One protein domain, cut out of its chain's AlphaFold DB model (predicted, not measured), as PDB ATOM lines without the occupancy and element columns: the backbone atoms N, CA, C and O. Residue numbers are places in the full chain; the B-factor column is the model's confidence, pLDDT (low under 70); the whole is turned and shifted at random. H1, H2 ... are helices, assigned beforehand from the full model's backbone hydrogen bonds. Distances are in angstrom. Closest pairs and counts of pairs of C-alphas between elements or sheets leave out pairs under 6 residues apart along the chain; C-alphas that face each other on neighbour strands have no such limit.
ATOM      1  N   LYS A  11      20.722  30.928  -5.463       71.06
ATOM      2  CA  LYS A  11      20.996  30.346  -6.794       71.06
ATOM      3  C   LYS A  11      20.758  28.836  -6.795       71.06
ATOM      4  O   LYS A  11      20.153  28.324  -7.733       71.06
ATOM      5  N   ARG A  12      21.179  28.138  -5.735       78.50
ATOM      6  CA  ARG A  12      20.936  26.696  -5.576       78.50
ATOM      7  C   ARG A  12      19.434  26.389  -5.540       78.50
ATOM      8  O   ARG A  12      18.968  25.563  -6.318       78.50
ATOM      9  N   LYS A  13      18.668  27.133  -4.732       81.12
ATOM     10  CA  LYS A  13      17.199  27.016  -4.642       81.12
ATOM     11  C   LYS A  13      16.486  27.334  -5.965       81.12
ATOM     12  O   LYS A  13      15.510  26.670  -6.299       81.12
ATOM     13  N   GLN A  14      16.964  28.313  -6.738       79.56
ATOM     14  CA  GLN A  14      16.417  28.637  -8.066       79.56
ATOM     15  C   GLN A  14      16.605  27.480  -9.057       79.56
ATOM     16  O   GLN A  14      15.644  27.083  -9.714       79.56
ATOM     17  N   ILE A  15      17.816  26.915  -9.126       81.88
ATOM     18  CA  ILE A  15      18.139  25.774 -10.000       81.88
ATOM     19  C   ILE A  15      17.298  24.552  -9.622       81.88
ATOM     20  O   ILE A  15      16.737  23.894 -10.494       81.88
ATOM     21  N   GLU A  16      17.149  24.284  -8.326       85.19
ATOM     22  CA  GLU A  16      16.345  23.169  -7.826       85.19
ATOM     23  C   GLU A  16      14.858  23.318  -8.191       85.19
ATOM     24  O   GLU A  16      14.237  22.372  -8.677       85.19
ATOM     25  N   ILE A  17      14.291  24.520  -8.044       81.88
ATOM     26  CA  ILE A  17      12.901  24.797  -8.434       81.88
ATOM     27  C   ILE A  17      12.717  24.692  -9.954       81.88
ATOM     28  O   ILE A  17      11.714  24.133 -10.398       81.88
ATOM     29  N   MET A  18      13.668  25.189 -10.755       83.56
ATOM     30  CA  MET A  18      13.642  25.021 -12.213       83.56
ATOM     31  C   MET A  18      13.659  23.541 -12.602       83.56
ATOM     32  O   MET A  18      12.837  23.115 -13.406       83.56
ATOM     33  N   HIS A  19      14.535  22.746 -11.986       87.38
ATOM     34  CA  HIS A  19      14.617  21.311 -12.234       87.38
ATOM     35  C   HIS A  19      13.310  20.587 -11.871       87.38
ATOM     36  O   HIS A  19      12.795  19.800 -12.665       87.38
ATOM     37  N   GLN A  20      12.707  20.913 -10.721       85.12
ATOM     38  CA  GLN A  20      11.403  20.371 -10.320       85.12
ATOM     39  C   GLN A  20      10.281  20.751 -11.298       85.12
ATOM     40  O   GLN A  20       9.404  19.929 -11.566       85.12
ATOM     41  N   ILE A  21      10.295  21.968 -11.855       84.00
ATOM     42  CA  ILE A  21       9.338  22.381 -12.893       84.00
ATOM     43  C   ILE A  21       9.512  21.522 -14.149       84.00
ATOM     44  O   ILE A  21       8.512  20.996 -14.640       84.00
ATOM     45  N   THR A  22      10.744  21.335 -14.628       85.25
ATOM     46  CA  THR A  22      11.041  20.523 -15.820       85.25
ATOM     47  C   THR A  22      10.561  19.081 -15.656       85.25
ATOM     48  O   THR A  22       9.884  18.559 -16.539       85.25
ATOM     49  N   LEU A  23      10.830  18.454 -14.505       86.88
ATOM     50  CA  LEU A  23      10.370  17.091 -14.209       86.88
ATOM     51  C   LEU A  23       8.839  16.986 -14.155       86.88
ATOM     52  O   LEU A  23       8.255  16.016 -14.632       86.88
ATOM     53  N   LEU A  24       8.166  17.990 -13.588       84.69
ATOM     54  CA  LEU A  24       6.706  17.993 -13.476       84.69
ATOM     55  C   LEU A  24       6.008  18.288 -14.806       84.69
ATOM     56  O   LEU A  24       4.899  17.799 -15.009       84.69
ATOM     57  N   GLN A  25       6.620  19.058 -15.709       76.62
ATOM     58  CA  GLN A  25       6.070  19.334 -17.042       76.62
ATOM     59  C   GLN A  25       5.975  18.077 -17.919       76.62
ATOM     60  O   GLN A  25       5.115  18.021 -18.792       76.62
ATOM     61  N   GLN A  26       6.797  17.060 -17.648       77.62
ATOM     62  CA  GLN A  26       6.764  15.767 -18.339       77.62
ATOM     63  C   GLN A  26       5.610  14.856 -17.875       77.62
ATOM     64  O   GLN A  26       5.391  13.800 -18.461       77.62
ATOM     65  N   GLN A  27       4.859  15.241 -16.834       79.94
ATOM     66  CA  GLN A  27       3.811  14.410 -16.235       79.94
ATOM     67  C   GLN A  27       2.399  14.970 -16.490       79.94
ATOM     68  O   GLN A  27       2.151  16.165 -16.287       79.94
ATOM     69  N   PRO A  28       1.415  14.123 -16.845       60.94
ATOM     70  CA  PRO A  28       0.022  14.546 -16.917       60.94
ATOM     71  C   PRO A  28      -0.510  14.917 -15.517       60.94
ATOM     72  O   PRO A  28      -0.219  14.261 -14.522       60.94
ATOM     73  N   ARG A  29      -1.338  15.974 -15.441       73.62
ATOM     74  CA  ARG A  29      -2.031  16.471 -14.222       73.62
ATOM     75  C   ARG A  29      -1.175  17.203 -13.162       73.62
ATOM     76  O   ARG A  29      -1.581  17.308 -12.006       73.62
ATOM     77  N   THR A  30      -0.058  17.832 -13.532       80.56
ATOM     78  CA  THR A  30       0.814  18.580 -12.591       80.56
ATOM     79  C   THR A  30       0.679  20.111 -12.629       80.56
ATOM     80  O   THR A  30       1.323  20.797 -11.828       80.56
ATOM     81  N   LYS A  31      -0.202  20.674 -13.477       76.62
ATOM     82  CA  LYS A  31      -0.375  22.134 -13.694       76.62
ATOM     83  C   LYS A  31      -0.417  22.965 -12.400       76.62
ATOM     84  O   LYS A  31       0.252  23.993 -12.299       76.62
ATOM     85  N   LYS A  32      -1.148  22.509 -11.374       82.56
ATOM     86  CA  LYS A  32      -1.274  23.223 -10.085       82.56
ATOM     87  C   LYS A  32       0.036  23.241  -9.281       82.56
ATOM     88  O   LYS A  32       0.318  24.228  -8.604       82.56
ATOM     89  N   LYS A  33       0.844  22.175  -9.350       83.12
ATOM     90  CA  LYS A  33       2.165  22.096  -8.694       83.12
ATOM     91  C   LYS A  33       3.192  22.961  -9.429       83.12
ATOM     92  O   LYS A  33       3.882  23.741  -8.778       83.12
ATOM     93  N   VAL A  34       3.208  22.903 -10.764       81.56
ATOM     94  CA  VAL A  34       4.066  23.749 -11.614       81.56
ATOM     95  C   VAL A  34       3.802  25.233 -11.351       81.56
ATOM     96  O   VAL A  34       4.737  25.975 -11.070       81.56
ATOM     97  N   SER A  35       2.534  25.654 -11.311       84.00
ATOM     98  CA  SER A  35       2.175  27.050 -11.016       84.00
ATOM     99  C   SER A  35       2.669  27.522  -9.636       84.00
ATOM    100  O   SER A  35       3.173  28.638  -9.499       84.00
ATOM    101  N   LYS A  36       2.591  26.675  -8.597       87.12
ATOM    102  CA  LYS A  36       3.135  27.003  -7.265       87.12
ATOM    103  C   LYS A  36       4.659  27.165  -7.285       87.12
ATOM    104  O   LYS A  36       5.172  28.072  -6.632       87.12
ATOM    105  N   LEU A  37       5.370  26.301  -8.010       85.06
ATOM    106  CA  LEU A  37       6.826  26.372  -8.150       85.06
ATOM    107  C   LEU A  37       7.261  27.599  -8.954       85.06
ATOM    108  O   LEU A  37       8.165  28.304  -8.519       85.06
ATOM    109  N   GLN A  38       6.558  27.930 -10.038       81.06
ATOM    110  CA  GLN A  38       6.789  29.158 -10.804       81.06
ATOM    111  C   GLN A  38       6.629  30.402  -9.922       81.06
ATOM    112  O   GLN A  38       7.523  31.238  -9.882       81.06
ATOM    113  N   LYS A  39       5.556  30.497  -9.121       85.94
ATOM    114  CA  LYS A  39       5.382  31.611  -8.167       85.94
ATOM    115  C   LYS A  39       6.522  31.709  -7.149       85.94
ATOM    116  O   LYS A  39       6.923  32.813  -6.792       85.94
ATOM    117  N   LYS A  40       7.039  30.576  -6.656       84.38
ATOM    118  CA  LYS A  40       8.209  30.569  -5.762       84.38
ATOM    119  C   LYS A  40       9.471  31.042  -6.485       84.38
ATOM    120  O   LYS A  40      10.213  31.829  -5.909       84.38
ATOM    121  N   LEU A  41       9.686  30.599  -7.724       83.50
ATOM    122  CA  LEU A  41      10.821  31.013  -8.547       83.50
ATOM    123  C   LEU A  41      10.799  32.523  -8.807       83.50
ATOM    124  O   LEU A  41      11.801  33.179  -8.546       83.50
ATOM    125  N   TYR A  42       9.649  33.074  -9.212       79.06
ATOM    126  CA  TYR A  42       9.480  34.516  -9.410       79.06
ATOM    127  C   TYR A  42       9.817  35.301  -8.143       79.06
ATOM    128  O   TYR A  42      10.686  36.157  -8.187       79.06
ATOM    129  N   LYS A  43       9.283  34.916  -6.977       82.06
ATOM    130  CA  LYS A  43       9.632  35.575  -5.704       82.06
ATOM    131  C   LYS A  43      11.131  35.540  -5.381       82.06
ATOM    132  O   LYS A  43      11.648  36.462  -4.756       82.06
ATOM    133  N   LEU A  44      11.828  34.457  -5.729       76.56
ATOM    134  CA  LEU A  44      13.275  34.351  -5.516       76.56
ATOM    135  C   LEU A  44      14.069  35.211  -6.504       76.56
ATOM    136  O   LEU A  44      15.132  35.719  -6.134       76.56
ATOM    137  N   MET A  45      13.576  35.352  -7.734       73.12
ATOM    138  CA  MET A  45      14.138  36.252  -8.738       73.12
ATOM    139  C   MET A  45      13.908  37.708  -8.343       73.12
ATOM    140  O   MET A  45      14.889  38.434  -8.265       73.12
ATOM    141  N   ASP A  46      12.692  38.079  -7.939       74.75
ATOM    142  CA  ASP A  46      12.347  39.424  -7.468       74.75
ATOM    143  C   ASP A  46      13.259  39.858  -6.317       74.75
ATOM    144  O   ASP A  46      13.875  40.914  -6.377       74.75
ATOM    145  N   LYS A  47      13.455  39.002  -5.304       73.00
ATOM    146  CA  LYS A  47      14.379  39.287  -4.188       73.00
ATOM    147  C   LYS A  47      15.832  39.455  -4.632       73.00
ATOM    148  O   LYS A  47      16.577  40.246  -4.059       73.00
ATOM    149  N   ARG A  48      16.277  38.659  -5.607       70.38
ATOM    150  CA  ARG A  48      17.642  38.752  -6.143       70.38
ATOM    151  C   ARG A  48      17.809  40.038  -6.942       70.38
ATOM    152  O   ARG A  48      18.849  40.680  -6.834       70.38
ATOM    153  N   ASP A  49      16.821  40.372  -7.752       76.25
ATOM    154  CA  ASP A  49      16.848  41.542  -8.612       76.25
ATOM    155  C   ASP A  49      16.717  42.812  -7.758       76.25
ATOM    156  O   ASP A  49      17.468  43.753  -7.985       76.25
ATOM    157  N   GLU A  50      15.947  42.779  -6.664       77.06
ATOM    158  CA  GLU A  50      15.942  43.805  -5.613       77.06
ATOM    159  C   GLU A  50      17.324  43.962  -4.955       77.06
ATOM    160  O   GLU A  50      17.835  45.074  -4.842       77.06
ATOM    161  N   ALA A  51      17.981  42.867  -4.555       76.38
ATOM    162  CA  ALA A  51      19.319  42.932  -3.960       76.38
ATOM    163  C   ALA A  51      20.367  43.487  -4.941       76.38
ATOM    164  O   ALA A  51      21.158  44.357  -4.577       76.38
ATOM    165  N   LYS A  52      20.351  43.032  -6.201       78.56
ATOM    166  CA  LYS A  52      21.213  43.568  -7.267       78.56
ATOM    167  C   LYS A  52      20.944  45.046  -7.513       78.56
ATOM    168  O   LYS A  52      21.891  45.811  -7.677       78.56
ATOM    169  N   ARG A  53      19.672  45.443  -7.519       78.12
ATOM    170  CA  ARG A  53      19.256  46.829  -7.701       78.12
ATOM    171  C   ARG A  53      19.749  47.700  -6.550       78.12
ATOM    172  O   ARG A  53      20.355  48.729  -6.809       78.12
ATOM    173  N   ARG A  54      19.609  47.256  -5.296       80.75
ATOM    174  CA  ARG A  54      20.146  47.964  -4.121       80.75
ATOM    175  C   ARG A  54      21.663  48.134  -4.176       80.75
ATOM    176  O   ARG A  54      22.145  49.217  -3.850       80.75
ATOM    177  N   ILE A  55      22.403  47.102  -4.591       83.88
ATOM    178  CA  ILE A  55      23.863  47.182  -4.782       83.88
ATOM    179  C   ILE A  55      24.186  48.220  -5.858       83.88
ATOM    180  O   ILE A  55      24.929  49.155  -5.592       83.88
ATOM    181  N   PHE A  56      23.551  48.121  -7.029       84.81
ATOM    182  CA  PHE A  56      23.731  49.078  -8.120       84.81
ATOM    183  C   PHE A  56      23.443  50.525  -7.695       84.81
ATOM    184  O   PHE A  56      24.237  51.420  -7.981       84.81
ATOM    185  N   VAL A  57      22.331  50.758  -6.991       82.50
ATOM    186  CA  VAL A  57      21.948  52.078  -6.471       82.50
ATOM    187  C   VAL A  57      23.003  52.588  -5.492       82.50
ATOM    188  O   VAL A  57      23.483  53.708  -5.638       82.50
ATOM    189  N   THR A  58      23.407  51.751  -4.537       84.19
ATOM    190  CA  THR A  58      24.408  52.091  -3.517       84.19
ATOM    191  C   THR A  58      25.753  52.435  -4.146       84.19
ATOM    192  O   THR A  58      26.324  53.476  -3.830       84.19
ATOM    193  N   ASP A  59      26.238  51.619  -5.079       86.06
ATOM    194  CA  ASP A  59      27.508  51.844  -5.771       86.06
ATOM    195  C   ASP A  59      27.465  53.101  -6.638       86.06
ATOM    196  O   ASP A  59      28.423  53.873  -6.667       86.06
ATOM    197  N   THR A  60      26.344  53.344  -7.317       84.25
ATOM    198  CA  THR A  60      26.162  54.533  -8.153       84.25
ATOM    199  C   THR A  60      26.156  55.801  -7.306       84.25
ATOM    200  O   THR A  60      26.871  56.751  -7.625       84.25
ATOM    201  N   ILE A  61      25.405  55.811  -6.199       82.56
ATOM    202  CA  ILE A  61      25.371  56.939  -5.263       82.56
ATOM    203  C   ILE A  61      26.765  57.175  -4.674       82.56
ATOM    204  O   ILE A  61      27.280  58.291  -4.752       82.56
ATOM    205  N   ASN A  62      27.426  56.122  -4.188       84.38
ATOM    206  CA  ASN A  62      28.779  56.208  -3.641       84.38
ATOM    207  C   ASN A  62      29.807  56.680  -4.675       84.38
ATOM    208  O   ASN A  62      30.734  57.398  -4.324       84.38
ATOM    209  N   ARG A  63      29.669  56.305  -5.950       83.94
ATOM    210  CA  ARG A  63      30.573  56.757  -7.017       83.94
ATOM    211  C   ARG A  63      30.385  58.235  -7.344       83.94
ATOM    212  O   ARG A  63      31.357  58.909  -7.670       83.94
ATOM    213  N   ILE A  64      29.150  58.726  -7.299       79.62
ATOM    214  CA  ILE A  64      28.826  60.115  -7.639       79.62
ATOM    215  C   ILE A  64      29.138  61.059  -6.472       79.62
ATOM    216  O   ILE A  64      29.562  62.188  -6.708       79.62
ATOM    217  N   ALA A  65      28.926  60.609  -5.238       74.44
ATOM    218  CA  ALA A  65      28.846  61.466  -4.062       74.44
ATOM    219  C   ALA A  65      29.481  60.807  -2.824       74.44
ATOM    220  O   ALA A  65      28.917  60.814  -1.729       74.44
ATOM    221  N   LYS A  66      30.654  60.189  -3.008       78.00
ATOM    222  CA  LYS A  66      31.375  59.487  -1.939       78.00
ATOM    223  C   LYS A  66      31.596  60.407  -0.739       78.00
ATOM    224  O   LYS A  66      32.256  61.432  -0.869       78.00
ATOM    225  N   GLY A  67      31.101  60.003   0.429       70.19
ATOM    226  CA  GLY A  67      31.308  60.744   1.676       70.19
ATOM    227  C   GLY A  67      30.466  62.014   1.818       70.19
ATOM    228  O   GLY A  67      30.674  62.746   2.778       70.19
ATOM    229  N   LEU A  68      29.526  62.269   0.904       76.88
ATOM    230  CA  LEU A  68      28.552  63.340   1.061       76.88
ATOM    231  C   LEU A  68      27.358  62.853   1.873       76.88
ATOM    232  O   LEU A  68      26.896  61.718   1.726       76.88
ATOM    233  N   ASP A  69      26.849  63.736   2.723       75.62
ATOM    234  CA  ASP A  69      25.636  63.471   3.472       75.62
ATOM    235  C   ASP A  69      24.385  63.620   2.579       75.62
ATOM    236  O   ASP A  69      24.430  64.016   1.408       75.62
ATOM    237  N   PHE A  70      23.224  63.294   3.149       71.56
ATOM    238  CA  PHE A  70      21.946  63.414   2.453       71.56
ATOM    239  C   PHE A  70      21.631  64.852   1.990       71.56
ATOM    240  O   PHE A  70      20.923  65.033   1.005       71.56
ATOM    241  N   ASN A  71      22.101  65.896   2.674       71.69
ATOM    242  CA  ASN A  71      21.802  67.280   2.295       71.69
ATOM    243  C   ASN A  71      22.693  67.775   1.150       71.69
ATOM    244  O   ASN A  71      22.209  68.493   0.265       71.69
ATOM    245  N   ASP A  72      23.952  67.358   1.149       71.06
ATOM    246  CA  ASP A  72      24.968  67.760   0.183       71.06
ATOM    247  C   ASP A  72      24.776  67.041  -1.156       71.06
ATOM    248  O   ASP A  72      24.851  67.656  -2.224       71.06
ATOM    249  N   LEU A  73      24.400  65.755  -1.113       72.62
ATOM    250  CA  LEU A  73      24.110  64.946  -2.299       72.62
ATOM    251  C   LEU A  73      23.026  65.577  -3.187       72.62
ATOM    252  O   LEU A  73      23.146  65.630  -4.415       72.62
ATOM    253  N   PHE A  74      21.954  66.063  -2.567       70.62
ATOM    254  CA  PHE A  74      20.772  66.527  -3.287       70.62
ATOM    255  C   PHE A  74      20.952  67.890  -3.950       70.62
ATOM    256  O   PHE A  74      20.300  68.162  -4.956       70.62
ATOM    257  N   SER A  75      21.838  68.729  -3.419       67.81
ATOM    258  CA  SER A  75      22.038  70.095  -3.909       67.81
ATOM    259  C   SER A  75      22.903  70.142  -5.177       67.81
ATOM    260  O   SER A  75      22.779  71.075  -5.962       67.81
ATOM    261  N   ILE A  76      23.752  69.128  -5.400       66.81
ATOM    262  CA  ILE A  76      24.778  69.141  -6.462       66.81
ATOM    263  C   ILE A  76      24.643  67.947  -7.421       66.81
ATOM    264  O   ILE A  76      24.943  68.055  -8.613       66.81
ATOM    265  N   HIS A  77      24.193  66.786  -6.934       74.06
ATOM    266  CA  HIS A  77      24.368  65.519  -7.649       74.06
ATOM    267  C   HIS A  77      23.077  64.796  -8.033       74.06
ATOM    268  O   HIS A  77      23.144  63.806  -8.766       74.06
ATOM    269  N   PHE A  78      21.905  65.291  -7.624       74.62
ATOM    270  CA  PHE A  78      20.638  64.614  -7.910       74.62
ATOM    271  C   PHE A  78      20.378  64.418  -9.410       74.62
ATOM    272  O   PHE A  78      19.981  63.332  -9.820       74.62
ATOM    273  N   ASP A  79      20.669  65.410 -10.255       73.81
ATOM    274  CA  ASP A  79      20.502  65.260 -11.706       73.81
ATOM    275  C   ASP A  79      21.410  64.174 -12.297       73.81
ATOM    276  O   ASP A  79      21.015  63.472 -13.232       73.81
ATOM    277  N   ARG A  80      22.613  63.989 -11.739       74.62
ATOM    278  CA  ARG A  80      23.519  62.905 -12.145       74.62
ATOM    279  C   ARG A  80      22.962  61.543 -11.730       74.62
ATOM    280  O   ARG A  80      22.986  60.623 -12.537       74.62
ATOM    281  N   ILE A  81      22.395  61.439 -10.528       77.94
ATOM    282  CA  ILE A  81      21.738  60.222 -10.026       77.94
ATOM    283  C   ILE A  81      20.486  59.893 -10.855       77.94
ATOM    284  O   ILE A  81      20.291  58.745 -11.254       77.94
ATOM    285  N   ARG A  82      19.682  60.903 -11.210       75.62
ATOM    286  CA  ARG A  82      18.482  60.740 -12.044       75.62
ATOM    287  C   ARG A  82      18.814  60.216 -13.440       75.62
ATOM    288  O   ARG A  82      18.085  59.383 -13.972       75.62
ATOM    289  N   ARG A  83      19.923  60.665 -14.042       78.19
ATOM    290  CA  ARG A  83      20.405  60.151 -15.341       78.19
ATOM    291  C   ARG A  83      20.772  58.666 -15.294       78.19
ATOM    292  O   ARG A  83      20.702  58.005 -16.322       78.19
ATOM    293  N   CYS A  84      21.094  58.133 -14.118       78.00
ATOM    294  CA  CYS A  84      21.315  56.703 -13.897       78.00
ATOM    295  C   CYS A  84      20.014  55.912 -13.655       78.00
ATOM    296  O   CYS A  84      20.086  54.757 -13.243       78.00
ATOM    297  N   GLN A  85      18.843  56.512 -13.911       79.06
ATOM    298  CA  GLN A  85      17.520  55.896 -13.735       79.06
ATOM    299  C   GLN A  85      17.255  55.403 -12.306       79.06
ATOM    300  O   GLN A  85      16.556  54.409 -12.118       79.06
ATOM    301  N   ILE A  86      17.831  56.069 -11.303       81.50
ATOM    302  CA  ILE A  86      17.583  55.775  -9.890       81.50
ATOM    303  C   ILE A  86      16.359  56.569  -9.435       81.50
ATOM    304  O   ILE A  86      16.298  57.791  -9.608       81.50
ATOM    305  N   GLU A  87      15.388  55.874  -8.854       81.81
ATOM    306  CA  GLU A  87      14.134  56.467  -8.401       81.81
ATOM    307  C   GLU A  87      14.253  57.091  -7.005       81.81
ATOM    308  O   GLU A  87      15.115  56.744  -6.196       81.81
ATOM    309  N   VAL A  88      13.333  58.005  -6.688       79.88
ATOM    310  CA  VAL A  88      13.307  58.711  -5.397       79.88
ATOM    311  C   VAL A  88      13.158  57.739  -4.223       79.88
ATOM    312  O   VAL A  88      13.847  57.901  -3.214       79.88
ATOM    313  N   GLY A  89      12.325  56.704  -4.369       79.38
ATOM    314  CA  GLY A  89      12.163  55.653  -3.363       79.38
ATOM    315  C   GLY A  89      13.457  54.879  -3.094       79.38
ATOM    316  O   GLY A  89      13.772  54.572  -1.947       79.38
ATOM    317  N   GLU A  90      14.272  54.635  -4.120       81.44
ATOM    318  CA  GLU A  90      15.548  53.920  -3.980       81.44
ATOM    319  C   GLU A  90      16.594  54.757  -3.240       81.44
ATOM    320  O   GLU A  90      17.342  54.243  -2.406       81.44
ATOM    321  N   ILE A  91      16.602  56.069  -3.488       81.00
ATOM    322  CA  ILE A  91      17.455  57.010  -2.758       81.00
ATOM    323  C   ILE A  91      17.003  57.109  -1.296       81.00
ATOM    324  O   ILE A  91      17.835  57.130  -0.390       81.00
ATOM    325  N   ALA A  92      15.689  57.127  -1.051       82.94
ATOM    326  CA  ALA A  92      15.127  57.144   0.295       82.94
ATOM    327  C   ALA A  92      15.581  55.922   1.111       82.94
ATOM    328  O   ALA A  92      16.050  56.074   2.240       82.94
ATOM    329  N   VAL A  93      15.534  54.729   0.503       81.50
ATOM    330  CA  VAL A  93      16.035  53.486   1.108       81.50
ATOM    331  C   VAL A  93      17.530  53.582   1.417       81.50
ATOM    332  O   VAL A  93      17.931  53.249   2.530       81.50
ATOM    333  N   HIS A  94      18.351  54.068   0.480       82.75
ATOM    334  CA  HIS A  94      19.799  54.189   0.685       82.75
ATOM    335  C   HIS A  94      20.154  55.093   1.879       82.75
ATOM    336  O   HIS A  94      21.003  54.739   2.692       82.75
ATOM    337  N   PHE A  95      19.463  56.226   2.041       82.88
ATOM    338  CA  PHE A  95      19.714  57.173   3.136       82.88
ATOM    339  C   PHE A  95      18.899  56.915   4.409       82.88
ATOM    340  O   PHE A  95      18.956  57.721   5.341       82.88
ATOM    341  N   SER A  96      18.135  55.817   4.468       86.00
ATOM    342  CA  SER A  96      17.221  55.523   5.584       86.00
ATOM    343  C   SER A  96      16.278  56.699   5.898       86.00
ATOM    344  O   SER A  96      16.070  57.075   7.053       86.00
ATOM    345  N   LYS A  97      15.731  57.323   4.848       86.19
ATOM    346  CA  LYS A  97      14.759  58.425   4.915       86.19
ATOM    347  C   LYS A  97      13.415  57.979   4.355       86.19
ATOM    348  O   LYS A  97      13.336  57.011   3.604       86.19
ATOM    349  N   SER A  98      12.348  58.705   4.684       86.81
ATOM    350  CA  SER A  98      11.068  58.496   4.004       86.81
ATOM    351  C   SER A  98      11.077  59.159   2.628       86.81
ATOM    352  O   SER A  98      11.654  60.233   2.445       86.81
ATOM    353  N   GLU A  99      10.398  58.562   1.652       83.75
ATOM    354  CA  GLU A  99      10.292  59.127   0.301       83.75
ATOM    355  C   GLU A  99       9.713  60.552   0.323       83.75
ATOM    356  O   GLU A  99      10.210  61.446  -0.358       83.75
ATOM    357  N   ALA A 100       8.742  60.812   1.206       84.94
ATOM    358  CA  ALA A 100       8.179  62.143   1.420       84.94
ATOM    359  C   ALA A 100       9.231  63.179   1.863       84.94
ATOM    360  O   ALA A 100       9.199  64.322   1.400       84.94
ATOM    361  N   GLN A 101      10.184  62.800   2.727       83.19
ATOM    362  CA  GLN A 101      11.294  63.677   3.118       83.19
ATOM    363  C   GLN A 101      12.200  63.993   1.926       83.19
ATOM    364  O   GLN A 101      12.602  65.146   1.753       83.19
ATOM    365  N   VAL A 102      12.468  62.996   1.080       82.62
ATOM    366  CA  VAL A 102      13.262  63.169  -0.139       82.62
ATOM    367  C   VAL A 102      12.565  64.105  -1.127       82.62
ATOM    368  O   VAL A 102      13.153  65.097  -1.559       82.62
ATOM    369  N   VAL A 103      11.284  63.867  -1.416       83.69
ATOM    370  CA  VAL A 103      10.464  64.720  -2.291       83.69
ATOM    371  C   VAL A 103      10.391  66.153  -1.762       83.69
ATOM    372  O   VAL A 103      10.584  67.103  -2.520       83.69
ATOM    373  N   LYS A 104      10.151  66.343  -0.458       85.00
ATOM    374  CA  LYS A 104      10.112  67.677   0.164       85.00
ATOM    375  C   LYS A 104      11.441  68.413  -0.015       85.00
ATOM    376  O   LYS A 104      11.443  69.608  -0.316       85.00
ATOM    377  N   ARG A 105      12.570  67.713   0.134       81.69
ATOM    378  CA  ARG A 105      13.904  68.298  -0.050       81.69
ATOM    379  C   ARG A 105      14.167  68.665  -1.508       81.69
ATOM    380  O   ARG A 105      14.620  69.775  -1.763       81.69
ATOM    381  N   LEU A 106      13.799  67.791  -2.443       78.06
ATOM    382  CA  LEU A 106      13.894  68.043  -3.881       78.06
ATOM    383  C   LEU A 106      13.080  69.260  -4.324       78.06
ATOM    384  O   LEU A 106      13.572  70.061  -5.116       78.06
ATOM    385  N   LYS A 107      11.866  69.431  -3.783       82.62
ATOM    386  CA  LYS A 107      11.052  70.636  -4.007       82.62
ATOM    387  C   LYS A 107      11.752  71.886  -3.469       82.62
ATOM    388  O   LYS A 107      11.839  72.883  -4.174       82.62
ATOM    389  N   LYS A 108      12.287  71.827  -2.241       82.81
ATOM    390  CA  LYS A 108      13.000  72.956  -1.609       82.81
ATOM    391  C   LYS A 108      14.253  73.374  -2.388       82.81
ATOM    392  O   LYS A 108      14.592  74.548  -2.390       82.81
ATOM    393  N   LEU A 109      14.932  72.424  -3.027       74.62
ATOM    394  CA  LEU A 109      16.118  72.675  -3.851       74.62
ATOM    395  C   LEU A 109      15.779  73.077  -5.298       74.62
ATOM    396  O   LEU A 109      16.685  73.292  -6.091       74.62
ATOM    397  N   GLY A 110      14.493  73.156  -5.662       73.88
ATOM    398  CA  GLY A 110      14.058  73.512  -7.018       73.88
ATOM    399  C   GLY A 110      14.315  72.434  -8.077       73.88
ATOM    400  O   GLY A 110      14.080  72.665  -9.259       73.88
TER     401      GLY A 110
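This is residues 11 to 110 of the 122 residues of the protein "DUF2481 family protein" of Listeria booriae (UniProt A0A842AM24). One long helix, H2, makes the long axis; H1 folds back beside its first part as a helical hairpin, and four short helices, H3 to H6, gather round its other end as a small, loose head. H4 and H5 pack on that end of H2, with H6 beyond H5. The printed part has 100 residues with six named helices, H1 to H6 in chain order, and no named strand: all helix. It is extended, with a radius of gyration of the C-alphas of 20.2 A and spans of 62 by 24 by 21 A.

H2, residues 31 to 64, is 48.3 A long, from C-alpha 31 at (-0.375, 22.134, -13.694) to C-alpha 64 at (28.826, 60.115, -7.639). H1, residues 11 to 25, measures 21.2 A and begins at (20.996, 30.346, -6.794). H3 is residues 70 to 76, 11.0 A; H4 78 to 83, 8.7 A; H5 88 to 94, 10.0 A; H6 99 to 108, 14.2 A.

H2 is the hub. Its residues 31 to 45 touch H1, a hairpin at a shallow tilt of 27 degrees, opposite ways; the closest C-alphas, of Ile 21 and Val 34, are 5.6 A apart. Residues 60 to 64 touch H4 at a steep tilt of 50 degrees, closest at C-alphas Ile 61 and Ile 81, 6.8 A. Residues 54 to 58 touch H5, about perpendicular at 80 degrees, closest at C-alphas Thr 58 and His 94, 6.6 A. H5 touches H6, closest at C-alphas Ala 92 and Glu 99, 5.2 A. H3 and H6 are close but not clearly touching. Every O i to N i+4 pair is within hydrogen-bond range in H1, H2, H4, H5 and H6; H3 has 0 of 3, and 1 of 4 O i to N i+3 pairs.

The C-alphas farthest apart, of Pro 28 and Lys 108, are 61.8 A apart. The printed part has no cut, and the five links are tight. Residues 28, 75 and 76 are under pLDDT 70.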